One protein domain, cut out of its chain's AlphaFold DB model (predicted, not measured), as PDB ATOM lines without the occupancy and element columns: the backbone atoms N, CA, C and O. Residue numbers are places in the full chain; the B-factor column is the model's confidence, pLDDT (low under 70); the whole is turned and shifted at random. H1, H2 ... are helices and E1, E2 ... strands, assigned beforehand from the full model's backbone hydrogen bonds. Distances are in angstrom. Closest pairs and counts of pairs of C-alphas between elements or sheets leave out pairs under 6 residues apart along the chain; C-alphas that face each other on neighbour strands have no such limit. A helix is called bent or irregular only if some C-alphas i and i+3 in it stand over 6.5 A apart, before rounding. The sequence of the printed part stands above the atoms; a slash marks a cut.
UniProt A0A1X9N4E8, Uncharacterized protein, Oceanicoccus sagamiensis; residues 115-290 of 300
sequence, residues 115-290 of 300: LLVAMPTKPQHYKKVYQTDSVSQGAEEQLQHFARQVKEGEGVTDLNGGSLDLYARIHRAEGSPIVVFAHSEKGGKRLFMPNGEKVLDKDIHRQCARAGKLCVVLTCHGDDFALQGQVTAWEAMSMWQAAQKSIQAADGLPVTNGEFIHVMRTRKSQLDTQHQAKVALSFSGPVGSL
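What this domain is: This is residues 115 to 290 of the 300 residues of an uncharacterized protein of Oceanicoccus sagamiensis (UniProt A0A1X9N4E8). A strongly twisted sheet of seven strands forms the core, with E3 and E6 in its middle; H3 and H4, side by side, cover one face, H6 covers the opposite face, and H7 folds back on H6 as a helical hairpin. E3 bends, and its last residues join E4 and E5 in a small meander; H1 and H2 only graze the sheet, and residues 248 to 254, of which 248 belongs to H6 and the others to the link from H6 to H7, stick out. The printed part has 176 residues with seven named helices and seven named strands, in the order E1 H1 H2 E2 H3 E3 E4 E5 H4 E6 H5 H6 H7 E7. The sheet is branched and has both parallel and antiparallel pairs; the class is mixed, helices and strands. The whole is compact, with a radius of gyration of the C-alphas of 15.6 A and spans of 47 by 35 by 29 A.

How they stand to each other: Start at E1, residues 115 to 117: E2, residues 156 to 158, is on one side of it and E3, residues 178 to 185, on the other side, both parallel to it. Look for N 117 and O 157, 2.8 A apart, and N 116 and O 179, 2.7 A apart, within hydrogen-bond range. H1, residues 123 to 130, and H2, residues 137 to 152, come between E1 and E2 in a strand-helix-strand unit, two parallel neighbour strands with helices between, whose crossover is right-handed. H1 and H2 are close but not clearly touching; their closest C-alphas, those of Pro 123 and Glu 140, are 7.1 A apart. H2 only grazes the sheet with residues 147 to 151, and H1, only just on it with 5 pairs of C-alphas within 10 A, grazes it with residues 128 to 130. H3, residues 163 to 172, is over E3 at a height over the sheet of 9.1 A and runs along the strands. E3 bends by 53 degrees at residue 182 and has three neighbours: E1 and E4, residues 190 to 192, on one side, and E6, residues 215 to 221, on the other side. E3, E4 and E5, residues 198 to 200, form a meander, each strand the antiparallel neighbour of the one before; find N 185 and O 190 at 2.8 A, and N 191 and O 199 at 2.8 A. H4, residues 201 to 210, is on the same face as H3 and touches it, with the C-alphas of Ile 170 and Cys 208 closest at 6.1 A. E6 is parallel to E3, with N 216 and O 178 at 2.8 A. H5, residues 222 to 225, is irregular, 7.5 A from first to last C-alpha, and touches H2 with H2's residues 138 to 143 alone; the closest C-alphas, those of Ala 139 and Phe 225, are 4.9 A apart. H6, residues 232 to 248, is on the opposite face from H3, over E3 and E6 at a height of 10.0 A. H7, residues 257 to 275, touches H6 at a steep tilt of 36 degrees, only just past shallow, opposite ways; the closest C-alphas are those of Ala 243 and Val 263, 5.8 A apart. E7, residues 280 to 284, is antiparallel to E6, with N 217 and O 282 at 2.8 A. In H1, H2, H3, H4, H6 and H7 every O i to N i+4 pair is within hydrogen-bond range; H5 is too short for one, and its one O i to N i+3 pair is not within range.

Where its parts are: Find C-alpha 115, where E1 begins, at (90.618, 111.561, 139.299). H2 runs 22.9 A from first to last C-alpha, and E3 runs 21.1 A from C-alpha 178 at (94.547, 109.409, 143.570). E6 measures 19.5 A, H6 24.6 A and H7 27.0 A; E7 ends at C-alpha 284, (95.259, 109.430, 153.558).

The domain as a whole: The two C-alphas farthest apart are those of Asp 133 and Leu 253, at 49.9 A. The printed part has no cut, and no link is long. The mean pLDDT of the printed part is 81.3; look for values under 70 at residue 134 and residues 186 to 187, 222 to 232, 249 to 253, 275 to 277 and 286 to 290.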
ATOM      1  N   LEU A 115      91.984 111.513 138.797       94.19
ATOM      2  CA  LEU A 115      90.618 111.561 139.299       94.19
ATOM      3  C   LEU A 115      89.855 110.297 138.892       94.19
ATOM      4  O   LEU A 115      89.564 110.080 137.720       94.19
ATOM      5  N   LEU A 116      89.458 109.491 139.869       95.25
ATOM      6  CA  LEU A 116      88.580 108.340 139.696       95.25
ATOM      7  C   LEU A 116      87.142 108.747 140.005       95.25
ATOM      8  O   LEU A 116      86.781 108.969 141.162       95.25
ATOM      9  N   VAL A 117      86.302 108.821 138.979       93.69
ATOM     10  CA  VAL A 117      84.892 109.183 139.122       93.69
ATOM     11  C   VAL A 117      84.081 107.921 139.388       93.69
ATOM     12  O   VAL A 117      83.786 107.145 138.487       93.69
ATOM     13  N   ALA A 118      83.712 107.723 140.649       92.38
ATOM     14  CA  ALA A 118      82.859 106.644 141.137       92.38
ATOM     15  C   ALA A 118      81.395 107.099 141.273       92.38
ATOM     16  O   ALA A 118      80.694 106.680 142.188       92.38
ATOM     17  N   MET A 119      80.924 107.971 140.380       87.06
ATOM     18  CA  MET A 119      79.550 108.476 140.398       87.06
ATOM     19  C   MET A 119      78.718 107.948 139.232       87.06
ATOM     20  O   MET A 119      79.258 107.591 138.186       87.06
ATOM     21  N   PRO A 120      77.380 107.945 139.354       81.56
ATOM     22  CA  PRO A 120      76.506 107.721 138.215       81.56
ATOM     23  C   PRO A 120      76.725 108.771 137.115       81.56
ATOM     24  O   PRO A 120      76.289 109.907 137.237       81.56
ATOM     25  N   THR A 121      77.354 108.384 136.007       84.06
ATOM     26  CA  THR A 121      77.479 109.209 134.785       84.06
ATOM     27  C   THR A 121      76.467 108.831 133.701       84.06
ATOM     28  O   THR A 121      76.405 109.447 132.638       84.06
ATOM     29  N   LYS A 122      75.657 107.792 133.948       84.56
ATOM     30  CA  LYS A 122      74.671 107.244 133.006       84.56
ATOM     31  C   LYS A 122      73.314 107.078 133.693       84.56
ATOM     32  O   LYS A 122      73.290 106.636 134.846       84.56
ATOM     33  N   PRO A 123      72.187 107.276 132.981       82.06
ATOM     34  CA  PRO A 123      70.850 107.080 133.549       82.06
ATOM     35  C   PRO A 123      70.660 105.704 134.203       82.06
ATOM     36  O   PRO A 123      70.093 105.589 135.280       82.06
ATOM     37  N   GLN A 124      71.210 104.643 133.609       85.75
ATOM     38  CA  GLN A 124      71.141 103.289 134.170       85.75
ATOM     39  C   GLN A 124      71.878 103.122 135.514       85.75
ATOM     40  O   GLN A 124      71.447 102.328 136.344       85.75
ATOM     41  N   HIS A 125      72.980 103.849 135.741       87.00
ATOM     42  CA  HIS A 125      73.693 103.840 137.026       87.00
ATOM     43  C   HIS A 125      72.879 104.585 138.078       87.00
ATOM     44  O   HIS A 125      72.752 104.124 139.207       87.00
ATOM     45  N   TYR A 126      72.252 105.690 137.672       82.50
ATOM     46  CA  TYR A 126      71.370 106.463 138.533       82.50
ATOM     47  C   TYR A 126      70.225 105.600 139.074       82.50
ATOM     48  O   TYR A 126      70.040 105.510 140.285       82.50
ATOM     49  N   LYS A 127      69.522 104.866 138.199       83.75
ATOM     50  CA  LYS A 127      68.444 103.957 138.626       83.75
ATOM     51  C   LYS A 127      68.914 102.916 139.643       83.75
ATOM     52  O   LYS A 127      68.200 102.629 140.596       83.75
ATOM     53  N   LYS A 128      70.125 102.371 139.472       86.75
ATOM     54  CA  LYS A 128      70.707 101.394 140.410       86.75
ATOM     55  C   LYS A 128      71.029 102.007 141.772       86.75
ATOM     56  O   LYS A 128      70.767 101.373 142.788       86.75
ATOM     57  N   VAL A 129      71.594 103.214 141.789       84.75
ATOM     58  CA  VAL A 129      71.999 103.902 143.024       84.75
ATOM     59  C   VAL A 129      70.789 104.382 143.824       84.75
ATOM     60  O   VAL A 129      70.728 104.141 145.027       84.75
ATOM     61  N   TYR A 130      69.811 104.999 143.158       79.38
ATOM     62  CA  TYR A 130      68.658 105.622 143.820       79.38
ATOM     63  C   TYR A 130      67.398 104.757 143.836       79.38
ATOM     64  O   TYR A 130      66.385 105.179 144.383       79.38
ATOM     65  N   GLN A 131      67.446 103.560 143.241       83.81
ATOM     66  CA  GLN A 131      66.326 102.610 143.189       83.81
ATOM     67  C   GLN A 131      65.029 103.244 142.658       83.81
ATOM     68  O   GLN A 131      63.935 102.949 143.131       83.81
ATOM     69  N   THR A 132      65.164 104.133 141.671       79.38
ATOM     70  CA  THR A 132      64.048 104.833 141.024       79.38
ATOM     71  C   THR A 132      64.002 104.505 139.539       79.38
ATOM     72  O   THR A 132      65.031 104.477 138.859       79.38
ATOM     73  N   ASP A 133      62.795 104.286 139.020       71.00
ATOM     74  CA  ASP A 133      62.574 103.976 137.608       71.00
ATOM     75  C   ASP A 133      62.571 105.220 136.714       71.00
ATOM     76  O   ASP A 133      62.788 105.104 135.500       71.00
ATOM     77  N   SER A 134      62.393 106.408 137.301       68.81
ATOM     78  CA  SER A 134      62.351 107.688 136.595       68.81
ATOM     79  C   SER A 134      63.407 108.656 137.123       68.81
ATOM     80  O   SER A 134      63.426 108.992 138.308       68.81
ATOM     81  N   VAL A 135      64.255 109.132 136.214       70.94
ATOM     82  CA  VAL A 135      65.133 110.289 136.416       70.94
ATOM     83  C   VAL A 135      64.311 111.525 136.050       70.94
ATOM     84  O   VAL A 135      63.631 111.507 135.023       70.94
ATOM     85  N   SER A 136      64.297 112.569 136.881       74.06
ATOM     86  CA  SER A 136      63.627 113.817 136.491       74.06
ATOM     87  C   SER A 136      64.366 114.450 135.306       74.06
ATOM     88  O   SER A 136      65.569 114.251 135.152       74.06
ATOM     89  N   GLN A 137      63.678 115.238 134.476       77.62
ATOM     90  CA  GLN A 137      64.324 115.879 133.323       77.62
ATOM     91  C   GLN A 137      65.528 116.744 133.746       77.62
ATOM     92  O   GLN A 137      66.595 116.651 133.147       77.62
ATOM     93  N   GLY A 138      65.393 117.520 134.828       76.38
ATOM     94  CA  GLY A 138      66.494 118.334 135.353       76.38
ATOM     95  C   GLY A 138      67.679 117.498 135.857       76.38
ATOM     96  O   GLY A 138      68.830 117.860 135.621       76.38
ATOM     97  N   ALA A 139      67.414 116.350 136.487       73.50
ATOM     98  CA  ALA A 139      68.456 115.414 136.905       73.50
ATOM     99  C   ALA A 139      69.209 114.834 135.702       73.50
ATOM    100  O   ALA A 139      70.431 114.698 135.728       73.50
ATOM    101  N   GLU A 140      68.486 114.505 134.630       78.19
ATOM    102  CA  GLU A 140      69.070 113.976 133.402       78.19
ATOM    103  C   GLU A 140      69.970 115.006 132.708       78.19
ATOM    104  O   GLU A 140      71.096 114.675 132.336       78.19
ATOM    105  N   GLU A 141      69.527 116.261 132.599       79.94
ATOM    106  CA  GLU A 141      70.326 117.358 132.038       79.94
ATOM    107  C   GLU A 141      71.623 117.582 132.835       79.94
ATOM    108  O   GLU A 141      72.709 117.684 132.254       79.94
ATOM    109  N   GLN A 142      71.538 117.578 134.168       77.62
ATOM    110  CA  GLN A 142      72.709 117.702 135.040       77.62
ATOM    111  C   GLN A 142      73.661 116.505 134.916       77.62
ATOM    112  O   GLN A 142      74.874 116.697 134.833       77.62
ATOM    113  N   LEU A 143      73.138 115.275 134.858       79.25
ATOM    114  CA  LEU A 143      73.944 114.068 134.650       79.25
ATOM    115  C   LEU A 143      74.669 114.104 133.304       79.25
ATOM    116  O   LEU A 143      75.848 113.766 133.234       79.25
ATOM    117  N   GLN A 144      73.987 114.531 132.238       82.94
ATOM    118  CA  GLN A 144      74.590 114.669 130.912       82.94
ATOM    119  C   GLN A 144      75.690 115.735 130.903       82.94
ATOM    120  O   GLN A 144      76.749 115.520 130.309       82.94
ATOM    121  N   HIS A 145      75.458 116.865 131.574       82.75
ATOM    122  CA  HIS A 145      76.460 117.914 131.721       82.75
ATOM    123  C   HIS A 145      77.690 117.407 132.484       82.75
ATOM    124  O   HIS A 145      78.823 117.564 132.024       82.75
ATOM    125  N   PHE A 146      77.478 116.754 133.626       83.25
ATOM    126  CA  PHE A 146      78.554 116.179 134.428       83.25
ATOM    127  C   PHE A 146      79.336 115.113 133.648       83.25
ATOM    128  O   PHE A 146      80.561 115.166 133.574       83.25
ATOM    129  N   ALA A 147      78.641 114.193 132.973       85.25
ATOM    130  CA  ALA A 147      79.269 113.160 132.152       85.25
ATOM    131  C   ALA A 147      80.129 113.742 131.018       85.25
ATOM    132  O   ALA A 147      81.125 113.132 130.631       85.25
ATOM    133  N   ARG A 148      79.772 114.919 130.487       87.31
ATOM    134  CA  ARG A 148      80.597 115.636 129.510       87.31
ATOM    135  C   ARG A 148      81.900 116.134 130.135       87.31
ATOM    136  O   ARG A 148      82.959 115.842 129.594       87.31
ATOM    137  N   GLN A 149      81.832 116.786 131.297       83.69
ATOM    138  CA  GLN A 149      83.023 117.261 132.015       83.69
ATOM    139  C   GLN A 149      83.985 116.125 132.370       83.69
ATOM    140  O   GLN A 149      85.194 116.280 132.241       83.69
ATOM    141  N   VAL A 150      83.448 114.975 132.781       86.44
ATOM    142  CA  VAL A 150      84.247 113.781 133.085       86.44
ATOM    143  C   VAL A 150      84.960 113.258 131.837       86.44
ATOM    144  O   VAL A 150      86.137 112.930 131.904       86.44
ATOM    145  N   LYS A 151      84.273 113.200 130.689       86.56
ATOM    146  CA  LYS A 151      84.853 112.709 129.427       86.56
ATOM    147  C   LYS A 151      85.913 113.633 128.836       86.56
ATOM    148  O   LYS A 151      86.812 113.156 128.155       86.56
ATOM    149  N   GLU A 152      85.757 114.935 129.034       85.31
ATOM    150  CA  GLU A 152      86.661 115.956 128.495       85.31
ATOM    151  C   GLU A 152      87.841 116.253 129.440       85.31
ATOM    152  O   GLU A 152      88.780 116.940 129.045       85.31
ATOM    153  N   GLY A 153      87.807 115.747 130.677       81.56
ATOM    154  CA  GLY A 153      88.823 116.001 131.692       81.56
ATOM    155  C   GLY A 153      90.098 115.177 131.499       81.56
ATOM    156  O   GLY A 153      90.069 113.949 131.465       81.56
ATOM    157  N   GLU A 154      91.243 115.853 131.447       82.12
ATOM    158  CA  GLU A 154      92.555 115.204 131.490       82.12
ATOM    159  C   GLU A 154      92.801 114.562 132.864       82.12
ATOM    160  O   GLU A 154      92.472 115.149 133.898       82.12
ATOM    161  N   GLY A 155      93.384 113.360 132.886       82.88
ATOM    162  CA  GLY A 155      93.642 112.626 134.131       82.88
ATOM    163  C   GLY A 155      92.373 112.131 134.832       82.88
ATOM    164  O   GLY A 155      92.423 111.796 136.013       82.88
ATOM    165  N   VAL A 156      91.234 112.096 134.132       90.50
ATOM    166  CA  VAL A 156      89.952 111.633 134.668       90.50
ATOM    167  C   VAL A 156      89.617 110.237 134.141       90.50
ATOM    168  O   VAL A 156      89.607 109.989 132.938       90.50
ATOM    169  N   THR A 157      89.276 109.331 135.054       92.44
ATOM    170  CA  THR A 157      88.813 107.973 134.759       92.44
ATOM    171  C   THR A 157      87.379 107.793 135.254       92.44
ATOM    172  O   THR A 157      87.123 107.805 136.457       92.44
ATOM    173  N   ASP A 158      86.443 107.576 134.327       91.50
ATOM    174  CA  ASP A 158      85.039 107.249 134.623       91.50
ATOM    175  C   ASP A 158      84.881 105.762 134.975       91.50
ATOM    176  O   ASP A 158      85.087 104.882 134.128       91.50
ATOM    177  N   LEU A 159      84.505 105.465 136.220       92.56
ATOM    178  CA  LEU A 159      84.268 104.095 136.666       92.56
ATOM    179  C   LEU A 159      82.852 103.649 136.304       92.56
ATOM    180  O   LEU A 159      81.876 104.387 136.417       92.56
ATOM    181  N   ASN A 160      82.725 102.388 135.892       88.56
ATOM    182  CA  ASN A 160      81.429 101.796 135.548       88.56
ATOM    183  C   ASN A 160      81.059 100.620 136.465       88.56
ATOM    184  O   ASN A 160      79.913 100.162 136.444       88.56
ATOM    185  N   GLY A 161      82.019 100.109 137.241       90.50
ATOM    186  CA  GLY A 161      81.848  98.959 138.117       90.50
ATOM    187  C   GLY A 161      81.546  99.302 139.576       90.50
ATOM    188  O   GLY A 161      81.058 100.376 139.917       90.50
ATOM    189  N   GLY A 162      81.803  98.316 140.435       93.94
ATOM    190  CA  GLY A 162      81.707  98.422 141.890       93.94
ATOM    191  C   GLY A 162      83.063  98.638 142.555       93.94
ATOM    192  O   GLY A 162      84.016  99.116 141.938       93.94
ATOM    193  N   SER A 163      83.172  98.216 143.812       95.44
ATOM    194  CA  SER A 163      84.394  98.359 144.614       95.44
ATOM    195  C   SER A 163      85.607  97.661 143.998       95.44
ATOM    196  O   SER A 163      86.703  98.213 144.008       95.44
ATOM    197  N   LEU A 164      85.422  96.480 143.398       95.75
ATOM    198  CA  LEU A 164      86.505  95.731 142.753       95.75
ATOM    199  C   LEU A 164      87.140  96.495 141.585       95.75
ATOM    200  O   LEU A 164      88.360  96.464 141.437       95.75
ATOM    201  N   ASP A 165      86.326  97.188 140.786       95.44
ATOM    202  CA  ASP A 165      86.788  98.008 139.660       95.44
ATOM    203  C   ASP A 165      87.590  99.213 140.171       95.44
ATOM    204  O   ASP A 165      88.737  99.425 139.775       95.44
ATOM    205  N   LEU A 166      87.037  99.918 141.166       96.44
ATOM    206  CA  LEU A 166      87.717 101.012 141.858       96.44
ATOM    207  C   LEU A 166      89.072 100.573 142.427       96.44
ATOM    208  O   LEU A 166      90.084 101.226 142.194       96.44
ATOM    209  N   TYR A 167      89.115  99.463 143.162       96.50
ATOM    210  CA  TYR A 167      90.345  98.990 143.794       96.50
ATOM    211  C   TYR A 167      91.374  98.553 142.755       96.50
ATOM    212  O   TYR A 167      92.547  98.901 142.875       96.50
ATOM    213  N   ALA A 168      90.949  97.848 141.704       95.69
ATOM    214  CA  ALA A 168      91.834  97.493 140.603       95.69
ATOM    215  C   ALA A 168      92.434  98.742 139.941       95.69
ATOM    216  O   ALA A 168      93.632  98.756 139.648       95.69
ATOM    217  N   ARG A 169      91.639  99.804 139.755       95.50
ATOM    218  CA  ARG A 169      92.132 101.068 139.204       95.50
ATOM    219  C   ARG A 169      93.095 101.777 140.153       95.50
ATOM    220  O   ARG A 169      94.164 102.172 139.703       95.50
ATOM    221  N   ILE A 170      92.790 101.835 141.453       95.06
ATOM    222  CA  ILE A 170      93.699 102.380 142.477       95.06
ATOM    223  C   ILE A 170      95.062 101.691 142.423       95.06
ATOM    224  O   ILE A 170      96.072 102.373 142.508       95.06
ATOM    225  N   HIS A 171      95.128 100.367 142.266       92.94
ATOM    226  CA  HIS A 171      96.412  99.654 142.197       92.94
ATOM    227  C   HIS A 171      97.156  99.892 140.878       92.94
ATOM    228  O   HIS A 171      98.374 100.036 140.892       92.94
ATOM    229  N   ARG A 172      96.439  99.991 139.752       93.31
ATOM    230  CA  ARG A 172      97.031 100.163 138.410       93.31
ATOM    231  C   ARG A 172      97.396 101.597 138.040       93.31
ATOM    232  O   ARG A 172      98.151 101.770 137.096       93.31
ATOM    233  N   ALA A 173      96.822 102.591 138.709       90.31
ATOM    234  CA  ALA A 173      97.103 103.991 138.419       90.31
ATOM    235  C   ALA A 173      98.610 104.281 138.525       90.31
ATOM    236  O   ALA A 173      99.274 103.771 139.424       90.31
ATOM    237  N   GLU A 174      99.163 105.088 137.638       85.62
ATOM    238  CA  GLU A 174     100.565 105.518 137.755       85.62
ATOM    239  C   GLU A 174     100.662 106.823 138.558       85.62
ATOM    240  O   GLU A 174     101.651 107.064 139.248       85.62
ATOM    241  N   GLY A 175      99.568 107.591 138.562       81.94
ATOM    242  CA  GLY A 175      99.430 108.851 139.267       81.94
ATOM    243  C   GLY A 175      99.409 108.752 140.792       81.94
ATOM    244  O   GLY A 175      98.916 107.788 141.392       81.94
ATOM    245  N   SER A 176      99.898 109.809 141.437       85.06
ATOM    246  CA  SER A 176      99.704 110.092 142.859       85.06
ATOM    247  C   SER A 176      99.714 111.610 143.075       85.06
ATOM    248  O   SER A 176     100.711 112.246 142.732       85.06
ATOM    249  N   PRO A 177      98.683 112.203 143.703       89.00
ATOM    250  CA  PRO A 177      97.572 111.558 144.411       89.00
ATOM    251  C   PRO A 177      96.499 110.924 143.519       89.00
ATOM    252  O   PRO A 177      96.227 111.381 142.414       89.00
ATOM    253  N   ILE A 178      95.826 109.914 144.072       93.38
ATOM    254  CA  ILE A 178      94.547 109.409 143.570       93.38
ATOM    255  C   ILE A 178      93.423 110.180 144.249       93.38
ATOM    256  O   ILE A 178      93.316 110.175 145.477       93.38
ATOM    257  N   VAL A 179      92.564 110.810 143.458       94.25
ATOM    258  CA  VAL A 179      91.363 111.490 143.935       94.25
ATOM    259  C   VAL A 179      90.151 110.641 143.576       94.25
ATOM    260  O   VAL A 179      89.886 110.420 142.404       94.25
ATOM    261  N   VAL A 180      89.398 110.156 144.557       94.75
ATOM    262  CA  VAL A 180      88.142 109.437 144.318       94.75
ATOM    263  C   VAL A 180      86.979 110.397 144.486       94.75
ATOM    264  O   VAL A 180      86.793 110.970 145.555       94.75
ATOM    265  N   PHE A 181      86.190 110.541 143.429       92.94
ATOM    266  CA  PHE A 181      85.017 111.397 143.376       92.94
ATOM    267  C   PHE A 181      83.742 110.560 143.417       92.94
ATOM    268  O   PHE A 181      83.512 109.762 142.509       92.94
ATOM    269  N   ALA A 182      82.921 110.705 144.455       90.56
ATOM    270  CA  ALA A 182      81.760 109.837 144.654       90.56
ATOM    271  C   ALA A 182      80.583 110.545 145.337       90.56
ATOM    272  O   ALA A 182      80.752 111.538 146.038       90.56
ATOM    273  N   HIS A 183      79.387 109.968 145.219       87.25
ATOM    274  CA  HIS A 183      78.271 110.329 146.092       87.25
ATOM    275  C   HIS A 183      78.423 109.676 147.448       87.25
ATOM    276  O   HIS A 183      78.763 108.493 147.506       87.25
ATOM    277  N   SER A 184      78.080 110.389 148.521       83.75
ATOM    278  CA  SER A 184      78.047 109.808 149.858       83.75
ATOM    279  C   SER A 184      76.693 109.887 150.563       83.75
ATOM    280  O   SER A 184      75.886 110.789 150.337       83.75
ATOM    281  N   GLU A 185      76.459 108.918 151.452       76.31
ATOM    282  CA  GLU A 185      75.487 109.010 152.541       76.31
ATOM    283  C   GLU A 185      76.193 109.461 153.825       76.31
ATOM    284  O   GLU A 185      77.348 109.093 154.078       76.31
ATOM    285  N   LYS A 186      75.444 110.133 154.713       65.94
ATOM    286  CA  LYS A 186      75.846 110.390 156.109       65.94
ATOM    287  C   LYS A 186      77.197 111.119 156.225       65.94
ATOM    288  O   LYS A 186      78.086 110.652 156.941       65.94
ATOM    289  N   GLY A 187      77.351 112.221 155.489       63.62
ATOM    290  CA  GLY A 187      78.512 113.111 155.603       63.62
ATOM    291  C   GLY A 187      79.838 112.487 155.151       63.62
ATOM    292  O   GLY A 187      80.849 112.657 155.822       63.62
ATOM    293  N   GLY A 188      79.851 111.714 154.057       70.38
ATOM    294  CA  GLY A 188      81.096 111.183 153.474       70.38
ATOM    295  C   GLY A 188      81.479 109.758 153.881       70.38
ATOM    296  O   GLY A 188      82.368 109.175 153.272       70.38
ATOM    297  N   LYS A 189      80.814 109.143 154.870       78.00
ATOM    298  CA  LYS A 189      81.266 107.851 155.437       78.00
ATOM    299  C   LYS A 189      81.041 106.649 154.514       78.00
ATOM    300  O   LYS A 189      81.808 105.683 154.559       78.00
ATOM    301  N   ARG A 190      79.952 106.663 153.741       86.00
ATOM    302  CA  ARG A 190      79.565 105.591 152.808       86.00
ATOM    303  C   ARG A 190      79.377 106.175 151.430       86.00
ATOM    304  O   ARG A 190      78.656 107.151 151.300       86.00
ATOM    305  N   LEU A 191      79.973 105.545 150.436       89.06
ATOM    306  CA  LEU A 191      80.067 106.026 149.072       89.06
ATOM    307  C   LEU A 191      79.261 105.100 148.171       89.06
ATOM    308  O   LEU A 191      79.373 103.879 148.297       89.06
ATOM    309  N   PHE A 192      78.450 105.664 147.286       89.00
ATOM    310  CA  PHE A 192      77.725 104.892 146.286       89.00
ATOM    311  C   PHE A 192      78.589 104.686 145.056       89.00
ATOM    312  O   PHE A 192      79.069 105.647 144.464       89.00
ATOM    313  N   MET A 193      78.715 103.433 144.643       93.00
ATOM    314  CA  MET A 193      79.348 103.057 143.391       93.00
ATOM    315  C   MET A 193      78.324 103.065 142.245       93.00
ATOM    316  O   MET A 193      77.132 102.846 142.482       93.00
ATOM    317  N   PRO A 194      78.760 103.217 140.982       91.06
ATOM    318  CA  PRO A 194      77.877 103.223 139.808       91.06
ATOM    319  C   PRO A 194      76.971 101.987 139.656       91.06
ATOM    320  O   PRO A 194      75.888 102.063 139.069       91.06
ATOM    321  N   ASN A 195      77.389 100.833 140.182       92.31
ATOM    322  CA  ASN A 195      76.592  99.604 140.182       92.31
ATOM    323  C   ASN A 195      75.552  99.524 141.323       92.31
ATOM    324  O   ASN A 195      74.816  98.540 141.368       92.31
ATOM    325  N   GLY A 196      75.487 100.519 142.215       89.19
ATOM    326  CA  GLY A 196      74.629 100.543 143.407       89.19
ATOM    327  C   GLY A 196      75.282  99.985 144.679       89.19
ATOM    328  O   GLY A 196      74.684 100.053 145.752       89.19
ATOM    329  N   GLU A 197      76.498  99.441 144.593       93.31
ATOM    330  CA  GLU A 197      77.254  98.983 145.760       93.31
ATOM    331  C   GLU A 197      77.610 100.160 146.679       93.31
ATOM    332  O   GLU A 197      77.848 101.276 146.217       93.31
ATOM    333  N   LYS A 198      77.672  99.909 147.991       91.50
ATOM    334  CA  LYS A 198      78.091 100.901 148.987       91.50
ATOM    335  C   LYS A 198      79.458 100.541 149.549       91.50
ATOM    336  O   LYS A 198      79.635  99.443 150.071       91.50
ATOM    337  N   VAL A 199      80.389 101.487 149.511       92.94
ATOM    338  CA  VAL A 199      81.771 101.309 149.980       92.94
ATOM    339  C   VAL A 199      82.056 102.273 151.123       92.94
ATOM    340  O   VAL A 199      81.572 103.400 151.125       92.94
ATOM    341  N   LEU A 200      82.821 101.846 152.126       91.38
ATOM    342  CA  LEU A 200      83.243 102.747 153.197       91.38
ATOM    343  C   LEU A 200      84.475 103.537 152.759       91.38
ATOM    344  O   LEU A 200      85.429 102.965 152.235       91.38
ATOM    345  N   ASP A 201      84.484 104.828 153.071       89.50
ATOM    346  CA  ASP A 201      85.608 105.732 152.806       89.50
ATOM    347  C   ASP A 201      86.951 105.172 153.327       89.50
ATOM    348  O   ASP A 201      87.939 105.051 152.600       89.50
ATOM    349  N   LYS A 202      86.950 104.649 154.562       90.38
ATOM    350  CA  LYS A 202      88.123 103.990 155.164       90.38
ATOM    351  C   LYS A 202      88.683 102.820 154.343       90.38
ATOM    352  O   LYS A 202      89.880 102.543 154.424       90.38
ATOM    353  N   ASP A 203      87.841 102.101 153.598       92.94
ATOM    354  CA  ASP A 203      88.289 100.959 152.800       92.94
ATOM    355  C   ASP A 203      88.988 101.439 151.526       92.94
ATOM    356  O   ASP A 203      89.991 100.847 151.137       92.94
ATOM    357  N   ILE A 204      88.550 102.558 150.939       93.44
ATOM    358  CA  ILE A 204      89.239 103.209 149.815       93.44
ATOM    359  C   ILE A 204      90.619 103.696 150.250       93.44
ATOM    360  O   ILE A 204      91.622 103.320 149.640       93.44
ATOM    361  N   HIS A 205      90.689 104.441 151.357       91.38
ATOM    362  CA  HIS A 205      91.956 104.899 151.927       91.38
ATOM    363  C   HIS A 205      92.918 103.740 152.206       91.38
ATOM    364  O   HIS A 205      94.102 103.810 151.873       91.38
ATOM    365  N   ARG A 206      92.409 102.620 152.742       91.31
ATOM    366  CA  ARG A 206      93.208 101.407 152.953       91.31
ATOM    367  C   ARG A 206      93.774 100.851 151.643       91.31
ATOM    368  O   ARG A 206      94.917 100.398 151.640       91.31
ATOM    369  N   GLN A 207      93.009 100.849 150.552       93.56
ATOM    370  CA  GLN A 207      93.495 100.357 149.257       93.56
ATOM    371  C   GLN A 207      94.538 101.291 148.644       93.56
ATOM    372  O   GLN A 207      95.580 100.805 148.211       93.56
ATOM    373  N   CYS A 208      94.316 102.607 148.683       91.75
ATOM    374  CA  CYS A 208      95.309 103.595 148.255       91.75
ATOM    375  C   CYS A 208      96.627 103.429 149.015       91.75
ATOM    376  O   CYS A 208      97.701 103.375 148.419       91.75
ATOM    377  N   ALA A 209      96.552 103.271 150.334       86.94
ATOM    378  CA  ALA A 209      97.745 103.153 151.148       86.94
ATOM    379  C   ALA A 209      98.463 101.802 150.959       86.94
ATOM    380  O   ALA A 209      99.690 101.764 150.952       86.94
ATOM    381  N   ARG A 210      97.731 100.705 150.704       88.75
ATOM    382  CA  ARG A 210      98.326  99.429 150.250       88.75
ATOM    383  C   ARG A 210      99.030  99.558 148.901       88.75
ATOM    384  O   ARG A 210     100.024  98.877 148.686       88.75
ATOM    385  N   ALA A 211      98.520 100.416 148.020       89.25
ATOM    386  CA  ALA A 211      99.146 100.745 146.744       89.25
ATOM    387  C   ALA A 211     100.298 101.763 146.879       89.25
ATOM    388  O   ALA A 211     100.896 102.124 145.871       89.25
ATOM    389  N   GLY A 212     100.605 102.242 148.093       86.50
ATOM    390  CA  GLY A 212     101.656 103.234 148.332       86.50
ATOM    391  C   GLY A 212     101.320 104.639 147.824       86.50
ATOM    392  O   GLY A 212     102.232 105.403 147.531       86.50
ATOM    393  N   LYS A 213     100.032 104.986 147.699       87.56
ATOM    394  CA  LYS A 213      99.571 106.236 147.072       87.56
ATOM    395  C   LYS A 213      98.937 107.186 148.069       87.56
ATOM    396  O   LYS A 213      98.250 106.759 149.002       87.56
ATOM    397  N   LEU A 214      99.118 108.488 147.829       88.94
ATOM    398  CA  LEU A 214      98.288 109.500 148.470       88.94
ATOM    399  C   LEU A 214      96.863 109.372 147.918       88.94
ATOM    400  O   LEU A 214      96.663 109.280 146.710       88.94
ATOM    401  N   CYS A 215      95.883 109.362 148.809       90.62
ATOM    402  CA  CYS A 215      94.471 109.243 148.480       90.62
ATOM    403  C   CYS A 215      93.746 110.492 148.961       90.62
ATOM    404  O   CYS A 215      93.921 110.888 150.115       90.62
ATOM    405  N   VAL A 216      92.887 111.049 148.124       91.50
ATOM    406  CA  VAL A 216      91.906 112.063 148.500       91.50
ATOM    407  C   VAL A 216      90.541 111.520 148.116       91.50
ATOM    408  O   VAL A 216      90.336 111.134 146.974       91.50
ATOM    409  N   VAL A 217      89.604 111.468 149.052       91.69
ATOM    410  CA  VAL A 217      88.216 111.122 148.759       91.69
ATOM    411  C   VAL A 217      87.403 112.401 148.863       91.69
ATOM    412  O   VAL A 217      87.411 113.106 149.874       91.69
ATOM    413  N   LEU A 218      86.754 112.727 147.755       89.69
ATOM    414  CA  LEU A 218      85.970 113.926 147.562       89.69
ATOM    415  C   LEU A 218      84.537 113.500 147.294       89.69
ATOM    416  O   LEU A 218      84.260 112.808 146.314       89.69
ATOM    417  N   THR A 219      83.629 113.888 148.181       86.81
ATOM    418  CA  THR A 219      82.249 113.421 148.098       86.81
ATOM    419  C   THR A 219      81.283 114.575 148.026       86.81
ATOM    420  O   THR A 219      81.348 115.475 148.865       86.81
ATOM    421  N   CYS A 220      80.343 114.494 147.100       81.94
ATOM    422  CA  CYS A 220      79.134 115.302 147.105       81.94
ATOM    423  C   CYS A 220      77.974 114.523 147.734       81.94
ATOM    424  O   CYS A 220      78.017 113.293 147.885       81.94
ATOM    425  N   HIS A 221      76.938 115.251 148.141       73.56
ATOM    426  CA  HIS A 221      75.760 114.630 148.723       73.56
ATOM    427  C   HIS A 221      75.004 113.839 147.647       73.56
ATOM    428  O   HIS A 221      74.798 114.318 146.534       73.56
ATOM    429  N   GLY A 222      74.574 112.618 147.975       57.47
ATOM    430  CA  GLY A 222      73.874 111.765 147.009       57.47
ATOM    431  C   GLY A 222      72.597 112.394 146.442       57.47
ATOM    432  O   GLY A 222      72.229 112.109 145.311       57.47
ATOM    433  N   ASP A 223      71.944 113.291 147.168       60.94
ATOM    434  CA  ASP A 223      70.657 113.856 146.750       60.94
ATOM    435  C   ASP A 223      70.768 115.021 145.733       60.94
ATOM    436  O   ASP A 223      69.753 115.572 145.304       60.94
ATOM    437  N   ASP A 224      71.983 115.388 145.309       61.16
ATOM    438  CA  ASP A 224      72.268 116.552 144.451       61.16
ATOM    439  C   ASP A 224      71.554 116.562 143.097       61.16
ATOM    440  O   ASP A 224      71.304 117.619 142.527       61.16
ATOM    441  N   PHE A 225      71.194 115.391 142.582       55.44
ATOM    442  CA  PHE A 225      70.495 115.266 141.306       55.44
ATOM    443  C   PHE A 225      68.964 115.313 141.454       55.44
ATOM    444  O   PHE A 225      68.259 115.175 140.465       55.44
ATOM    445  N   ALA A 226      68.417 115.481 142.665       50.91
ATOM    446  CA  ALA A 226      66.970 115.571 142.898       50.91
ATOM    447  C   ALA A 226      66.547 116.657 143.910       50.91
ATOM    448  O   ALA A 226      65.346 116.871 144.089       50.91
ATOM    449  N   LEU A 227      67.482 117.368 144.550       46.66
ATOM    450  CA  LEU A 227      67.164 118.458 145.475       46.66
ATOM    451  C   LEU A 227      67.216 119.829 144.800       46.66
ATOM    452  O   LEU A 227      68.180 120.197 144.131       46.66
ATOM    453  N   GLN A 228      66.186 120.635 145.057       45.62
ATOM    454  CA  GLN A 228      66.251 122.073 144.830       45.62
ATOM    455  C   GLN A 228      67.245 122.686 145.825       45.62
ATOM    456  O   GLN A 228      66.998 122.661 147.028       45.62
ATOM    457  N   GLY A 229      68.343 123.264 145.332       44.56
ATOM    458  CA  GLY A 229      69.058 124.299 146.081       44.56
ATOM    459  C   GLY A 229      70.579 124.308 146.009       44.56
ATOM    460  O   GLY A 229      71.132 125.397 146.111       44.56
ATOM    461  N   GLN A 230      71.278 123.180 145.832       51.19
ATOM    462  CA  GLN A 230      72.752 123.166 145.861       51.19
ATOM    463  C   GLN A 230      73.312 122.034 144.994       51.19
ATOM    464  O   GLN A 230      72.976 120.875 145.197       51.19
ATOM    465  N   VAL A 231      74.158 122.372 144.017       54.53
ATOM    466  CA  VAL A 231      74.815 121.401 143.127       54.53
ATOM    467  C   VAL A 231      76.215 121.116 143.676       54.53
ATOM    468  O   VAL A 231      77.202 121.681 143.201       54.53
ATOM    469  N   THR A 232      76.327 120.254 144.690       68.25
ATOM    470  CA  THR A 232      77.617 119.999 145.362       68.25
ATOM    471  C   THR A 232      78.581 119.164 144.509       68.25
ATOM    472  O   THR A 232      79.795 119.283 144.657       68.25
ATOM    473  N   ALA A 233      78.081 118.405 143.525       78.38
ATOM    474  CA  ALA A 233      78.909 117.726 142.522       78.38
ATOM    475  C   ALA A 233      79.742 118.705 141.670       78.38
ATOM    476  O   ALA A 233      80.912 118.450 141.384       78.38
ATOM    477  N   TRP A 234      79.167 119.849 141.288       79.06
ATOM    478  CA  TRP A 234      79.899 120.880 140.548       79.06
ATOM    479  C   TRP A 234      80.982 121.514 141.417       79.06
ATOM    480  O   TRP A 234      82.129 121.657 140.995       79.06
ATOM    481  N   GLU A 235      80.622 121.876 142.647       79.19
ATOM    482  CA  GLU A 235      81.538 122.482 143.611       79.19
ATOM    483  C   GLU A 235      82.717 121.553 143.896       79.19
ATOM    484  O   GLU A 235      83.875 121.962 143.814       79.19
ATOM    485  N   ALA A 236      82.435 120.274 144.127       82.69
ATOM    486  CA  ALA A 236      83.450 119.274 144.376       82.69
ATOM    487  C   ALA A 236      84.337 119.047 143.125       82.69
ATOM    488  O   ALA A 236      85.562 119.044 143.236       82.69
ATOM    489  N   MET A 237      83.772 118.989 141.911       85.88
ATOM    490  CA  MET A 237      84.571 118.944 140.673       85.88
ATOM    491  C   MET A 237      85.454 120.196 140.500       85.88
ATOM    492  O   MET A 237      86.602 120.098 140.066       85.88
ATOM    493  N   SER A 238      84.964 121.375 140.892       85.12
ATOM    494  CA  SER A 238      85.745 122.617 140.832       85.12
ATOM    495  C   SER A 238      86.961 122.597 141.769       85.12
ATOM    496  O   SER A 238      88.001 123.170 141.435       85.12
ATOM    497  N   MET A 239      86.874 121.889 142.906       86.69
ATOM    498  CA  MET A 239      88.014 121.687 143.804       86.69
ATOM    499  C   MET A 239      89.112 120.875 143.117       86.69
ATOM    500  O   MET A 239      90.270 121.296 143.126       86.69
ATOM    501  N   TRP A 240      88.746 119.765 142.464       89.88
ATOM    502  CA  TRP A 240      89.678 118.971 141.659       89.88
ATOM    503  C   TRP A 240      90.352 119.826 140.582       89.88
ATOM    504  O   TRP A 240      91.577 119.881 140.510       89.88
ATOM    505  N   GLN A 241      89.562 120.554 139.791       88.88
ATOM    506  CA  GLN A 241      90.081 121.390 138.707       88.88
ATOM    507  C   GLN A 241      91.026 122.484 139.220       88.88
ATOM    508  O   GLN A 241      92.021 122.800 138.568       88.88
ATOM    509  N   ALA A 242      90.741 123.074 140.386       85.44
ATOM    510  CA  ALA A 242      91.620 124.059 141.007       85.44
ATOM    511  C   ALA A 242      92.962 123.440 141.431       85.44
ATOM    512  O   ALA A 242      94.011 124.040 141.191       85.44
ATOM    513  N   ALA A 243      92.939 122.240 142.014       86.50
ATOM    514  CA  ALA A 243      94.151 121.527 142.402       86.50
ATOM    515  C   ALA A 243      94.966 121.071 141.179       86.50
ATOM    516  O   ALA A 243      96.178 121.280 141.137       86.50
ATOM    517  N   GLN A 244      94.311 120.563 140.133       86.31
ATOM    518  CA  GLN A 244      94.963 120.194 138.874       86.31
ATOM    519  C   GLN A 244      95.637 121.402 138.203       86.31
ATOM    520  O   GLN A 244      96.803 121.328 137.819       86.31
ATOM    521  N   LYS A 245      94.951 122.551 138.142       84.81
ATOM    522  CA  LYS A 245      95.532 123.799 137.619       84.81
ATOM    523  C   LYS A 245      96.733 124.272 138.431       84.81
ATOM    524  O   LYS A 245      97.678 124.783 137.843       84.81
ATOM    525  N   SER A 246      96.717 124.099 139.755       78.31
ATOM    526  CA  SER A 246      97.861 124.478 140.595       78.31
ATOM    527  C   SER A 246      99.123 123.673 140.268       78.31
ATOM    528  O   SER A 246     100.215 124.225 140.323       78.31
ATOM    529  N   ILE A 247      98.969 122.417 139.833       76.62
ATOM    530  CA  ILE A 247     100.077 121.583 139.350       76.62
ATOM    531  C   ILE A 247     100.584 122.071 137.991       76.62
ATOM    532  O   ILE A 247     101.788 122.162 137.779       76.62
ATOM    533  N   GLN A 248      99.677 122.431 137.081       73.88
ATOM    534  CA  GLN A 248     100.039 122.900 135.739       73.88
ATOM    535  C   GLN A 248     100.669 124.306 135.736       73.88
ATOM    536  O   GLN A 248     101.490 124.607 134.875       73.88
ATOM    537  N   ALA A 249     100.290 125.168 136.682       67.50
ATOM    538  CA  ALA A 249     100.716 126.567 136.743       67.50
ATOM    539  C   ALA A 249     102.054 126.799 137.470       67.50
ATOM    540  O   ALA A 249     102.512 127.934 137.525       67.50
ATOM    541  N   ALA A 250     102.677 125.767 138.045       62.75
ATOM    542  CA  ALA A 250     103.836 125.908 138.928       62.75
ATOM    543  C   ALA A 250     105.170 126.269 138.227       62.75
ATOM    544  O   ALA A 250     106.233 125.976 138.765       62.75
ATOM    545  N   ASP A 251     105.152 126.894 137.043       60.50
ATOM    546  CA  ASP A 251     106.343 127.365 136.306       60.50
ATOM    547  C   ASP A 251     107.490 126.327 136.214       60.50
ATOM    548  O   ASP A 251     108.675 126.657 136.265       60.50
ATOM    549  N   GLY A 252     107.142 125.040 136.090       62.69
ATOM    550  CA  GLY A 252     108.100 123.929 136.008       62.69
ATOM    551  C   GLY A 252     108.655 123.431 137.350       62.69
ATOM    552  O   GLY A 252     109.469 122.506 137.355       62.69
ATOM    553  N   LEU A 253     108.220 123.991 138.483       69.19
ATOM    554  CA  LEU A 253     108.513 123.450 139.807       69.19
ATOM    555  C   LEU A 253     107.546 122.302 140.145       69.19
ATOM    556  O   LEU A 253     106.340 122.423 139.929       69.19
ATOM    557  N   PRO A 254     108.052 121.181 140.683       73.75
ATOM    558  CA  PRO A 254     107.203 120.068 141.072       73.75
ATOM    559  C   PRO A 254     106.341 120.450 142.280       73.75
ATOM    560  O   PRO A 254     106.868 120.782 143.341       73.75
ATOM    561  N   VAL A 255     105.019 120.356 142.131       79.94
ATOM    562  CA  VAL A 255     104.076 120.519 143.245       79.94
ATOM    563  C   VAL A 255     104.135 119.291 144.142       79.94
ATOM    564  O   VAL A 255     104.117 118.152 143.676       79.94
ATOM    565  N   THR A 256     104.197 119.511 145.444       84.75
ATOM    566  CA  THR A 256     104.209 118.451 146.451       84.75
ATOM    567  C   THR A 256     102.800 117.953 146.769       84.75
ATOM    568  O   THR A 256     101.799 118.666 146.651       84.75
ATOM    569  N   ASN A 257     102.714 116.723 147.270       83.25
ATOM    570  CA  ASN A 257     101.481 116.166 147.828       83.25
ATOM    571  C   ASN A 257     100.867 117.061 148.928       83.25
ATOM    572  O   ASN A 257      99.643 117.172 149.032       83.25
ATOM    573  N   GLY A 258     101.705 117.715 149.742       82.38
ATOM    574  CA  GLY A 258     101.266 118.671 150.762       82.38
ATOM    575  C   GLY A 258     100.600 119.921 150.180       82.38
ATOM    576  O   GLY A 258      99.533 120.321 150.651       82.38
ATOM    577  N   GLU A 259     101.182 120.507 149.132       84.25
ATOM    578  CA  GLU A 259     100.609 121.664 148.428       84.25
ATOM    579  C   GLU A 259      99.283 121.312 147.751       84.25
ATOM    580  O   GLU A 259      98.313 122.059 147.880       84.25
ATOM    581  N   PHE A 260      99.194 120.135 147.123       86.62
ATOM    582  CA  PHE A 260      97.946 119.647 146.535       86.62
ATOM    583  C   PHE A 260      96.811 119.581 147.571       86.62
ATOM    584  O   PHE A 260      95.717 120.114 147.357       86.62
ATOM    585  N   ILE A 261      97.075 118.974 148.736       86.38
ATOM    586  CA  ILE A 261      96.097 118.898 149.832       86.38
ATOM    587  C   ILE A 261      95.748 120.290 150.360       86.38
ATOM    588  O   ILE A 261      94.585 120.549 150.681       86.38
ATOM    589  N   HIS A 262      96.730 121.188 150.456       86.94
ATOM    590  CA  HIS A 262      96.494 122.556 150.898       86.94
ATOM    591  C   HIS A 262      95.513 123.285 149.970       86.94
ATOM    592  O   HIS A 262      94.536 123.854 150.457       86.94
ATOM    593  N   VAL A 263      95.694 123.198 148.646       88.31
ATOM    594  CA  VAL A 263      94.772 123.804 147.669       88.31
ATOM    595  C   VAL A 263      93.354 123.251 147.825       88.31
ATOM    596  O   VAL A 263      92.396 124.026 147.902       88.31
ATOM    597  N   MET A 264      93.214 121.926 147.949       87.31
ATOM    598  CA  MET A 264      91.914 121.274 148.151       87.31
ATOM    599  C   MET A 264      91.226 121.755 149.438       87.31
ATOM    600  O   MET A 264      90.047 122.109 149.418       87.31
ATOM    601  N   ARG A 265      91.956 121.830 150.558       86.50
ATOM    602  CA  ARG A 265      91.424 122.322 151.843       86.50
ATOM    603  C   ARG A 265      91.007 123.786 151.779       86.50
ATOM    604  O   ARG A 265      89.927 124.128 152.254       86.50
ATOM    605  N   THR A 266      91.835 124.635 151.176       85.88
ATOM    606  CA  THR A 266      91.547 126.064 151.034       85.88
ATOM    607  C   THR A 266      90.286 126.284 150.203       85.88
ATOM    608  O   THR A 266      89.422 127.065 150.601       85.88
ATOM    609  N   ARG A 267      90.110 125.542 149.097       87.06
ATOM    610  CA  ARG A 267      88.867 125.609 148.312       87.06
ATOM    611  C   ARG A 267      87.657 125.085 149.068       87.06
ATOM    612  O   ARG A 267      86.627 125.753 149.047       87.06
ATOM    613  N   LYS A 268      87.784 123.977 149.804       84.81
ATOM    614  CA  LYS A 268      86.701 123.508 150.676       84.81
ATOM    615  C   LYS A 268      86.276 124.582 151.681       84.81
ATOM    616  O   LYS A 268      85.093 124.878 151.784       84.81
ATOM    617  N   SER A 269      87.224 125.204 152.380       84.12
ATOM    618  CA  SER A 269      86.920 126.241 153.377       84.12
ATOM    619  C   SER A 269      86.181 127.442 152.776       84.12
ATOM    620  O   SER A 269      85.320 128.030 153.429       84.12
ATOM    621  N   GLN A 270      86.511 127.822 151.540       83.81
ATOM    622  CA  GLN A 270      85.822 128.903 150.834       83.81
ATOM    623  C   GLN A 270      84.391 128.509 150.458       83.81
ATOM    624  O   GLN A 270      83.474 129.291 150.695       83.81
ATOM    625  N   LEU A 271      84.189 127.288 149.951       79.06
ATOM    626  CA  LEU A 271      82.860 126.751 149.636       79.06
ATOM    627  C   LEU A 271      81.971 126.646 150.884       79.06
ATOM    628  O   LEU A 271      80.817 127.074 150.858       79.06
ATOM    629  N   ASP A 272      82.530 126.167 151.999       77.88
ATOM    630  CA  ASP A 272      81.833 126.086 153.288       77.88
ATOM    631  C   ASP A 272      81.371 127.481 153.767       77.88
ATOM    632  O   ASP A 272      80.324 127.602 154.404       77.88
ATOM    633  N   THR A 273      82.125 128.539 153.436       77.56
ATOM    634  CA  THR A 273      81.810 129.932 153.807       77.56
ATOM    635  C   THR A 273      80.776 130.571 152.876       77.56
ATOM    636  O   THR A 273      79.942 131.351 153.329       77.56
ATOM    637  N   GLN A 274      80.828 130.267 151.576       71.62
ATOM    638  CA  GLN A 274      79.996 130.918 150.558       71.62
ATOM    639  C   GLN A 274      78.619 130.269 150.388       71.62
ATOM    640  O   GLN A 274      77.636 130.977 150.172       71.62
ATOM    641  N   HIS A 275      78.544 128.937 150.461       61.41
ATOM    642  CA  HIS A 275      77.399 128.203 149.916       61.41
ATOM    643  C   HIS A 275      76.766 127.193 150.876       61.41
ATOM    644  O   HIS A 275      75.800 126.552 150.486       61.41
ATOM    645  N   GLN A 276      77.243 127.041 152.121       59.84
ATOM    646  CA  GLN A 276      76.877 125.892 152.978       59.84
ATOM    647  C   GLN A 276      77.060 124.545 152.246       59.84
ATOM    648  O   GLN A 276      76.294 123.605 152.458       59.84
ATOM    649  N   ALA A 277      78.047 124.470 151.349       58.94
ATOM    650  CA  ALA A 277      78.273 123.320 150.488       58.94
ATOM    651  C   ALA A 277      78.452 122.033 151.309       58.94
ATOM    652  O   ALA A 277      79.285 121.963 152.215       58.94
ATOM    653  N   LYS A 278      77.707 120.975 150.970       70.12
ATOM    654  CA  LYS A 278      77.795 119.657 151.630       70.12
ATOM    655  C   LYS A 278      78.866 118.762 151.000       70.12
ATOM    656  O   LYS A 278      78.642 117.575 150.769       70.12
ATOM    657  N   VAL A 279      80.036 119.328 150.710       75.69
ATOM    658  CA  VAL A 279      81.168 118.566 150.173       75.69
ATOM    659  C   VAL A 279      81.978 117.987 151.327       75.69
ATOM    660  O   VAL A 279      82.517 118.734 152.147       75.69
ATOM    661  N   ALA A 280      82.107 116.663 151.390       80.69
ATOM    662  CA  ALA A 280      83.033 116.014 152.314       80.69
ATOM    663  C   ALA A 280      84.397 115.819 151.645       80.69
ATOM    664  O   ALA A 280      84.489 115.507 150.456       80.69
ATOM    665  N   LEU A 281      85.456 116.004 152.430       83.19
ATOM    666  CA  LEU A 281      86.837 115.821 152.008       83.19
ATOM    667  C   LEU A 281      87.561 115.000 153.073       83.19
ATOM    668  O   LEU A 281      87.614 115.410 154.237       83.19
ATOM    669  N   SER A 282      88.137 113.880 152.660       85.38
ATOM    670  CA  SER A 282      89.042 113.061 153.464       85.38
ATOM    671  C   SER A 282      90.295 112.729 152.660       85.38
ATOM    672  O   SER A 282      90.312 112.769 151.430       85.38
ATOM    673  N   PHE A 283      91.401 112.467 153.348       84.12
ATOM    674  CA  PHE A 283      92.663 112.122 152.699       84.12
ATOM    675  C   PHE A 283      93.476 111.155 153.564       84.12
ATOM    676  O   PHE A 283      93.349 111.132 154.788       84.12
ATOM    677  N   SER A 284      94.329 110.364 152.914       82.50
ATOM    678  CA  SER A 284      95.259 109.430 153.558       82.50
ATOM    679  C   SER A 284      96.563 109.361 152.775       82.50
ATOM    680  O   SER A 284      96.519 109.171 151.559       82.50
ATOM    681  N   GLY A 285      97.708 109.446 153.449       72.81
ATOM    682  CA  GLY A 285      99.030 109.313 152.829       72.81
ATOM    683  C   GLY A 285      99.737 107.997 153.161       72.81
ATOM    684  O   GLY A 285      99.413 107.366 154.172       72.81
ATOM    685  N   PRO A 286     100.717 107.586 152.340       64.75
ATOM    686  CA  PRO A 286     101.613 106.489 152.668       64.75
ATOM    687  C   PRO A 286     102.619 106.972 153.721       64.75
ATOM    688  O   PRO A 286     103.588 107.645 153.394       64.75
ATOM    689  N   VAL A 287     102.413 106.647 154.996       52.44
ATOM    690  CA  VAL A 287     103.441 106.836 156.036       52.44
ATOM    691  C   VAL A 287     103.849 105.462 156.519       52.44
ATOM    692  O   VAL A 287     102.974 104.626 156.735       52.44
ATOM    693  N   GLY A 288     105.155 105.227 156.675       45.88
ATOM    694  CA  GLY A 288     105.750 103.957 157.096       45.88
ATOM    695  C   GLY A 288     105.078 103.330 158.322       45.88
ATOM    696  O   GLY A 288     105.574 103.464 159.433       45.88
ATOM    697  N   SER A 289     103.987 102.593 158.080       33.00
ATOM    698  CA  SER A 289     103.102 101.859 158.999       33.00
ATOM    699  C   SER A 289     102.049 102.620 159.840       33.00
ATOM    700  O   SER A 289     101.348 101.967 160.611       33.00
ATOM    701  N   LEU A 290     101.824 103.931 159.659       35.28
ATOM    702  CA  LEU A 290     100.775 104.681 160.388       35.28
ATOM    703  C   LEU A 290      99.853 105.479 159.450       35.28
ATOM    704  O   LEU A 290     100.272 106.418 158.784       35.28
TER     705      LEU A 290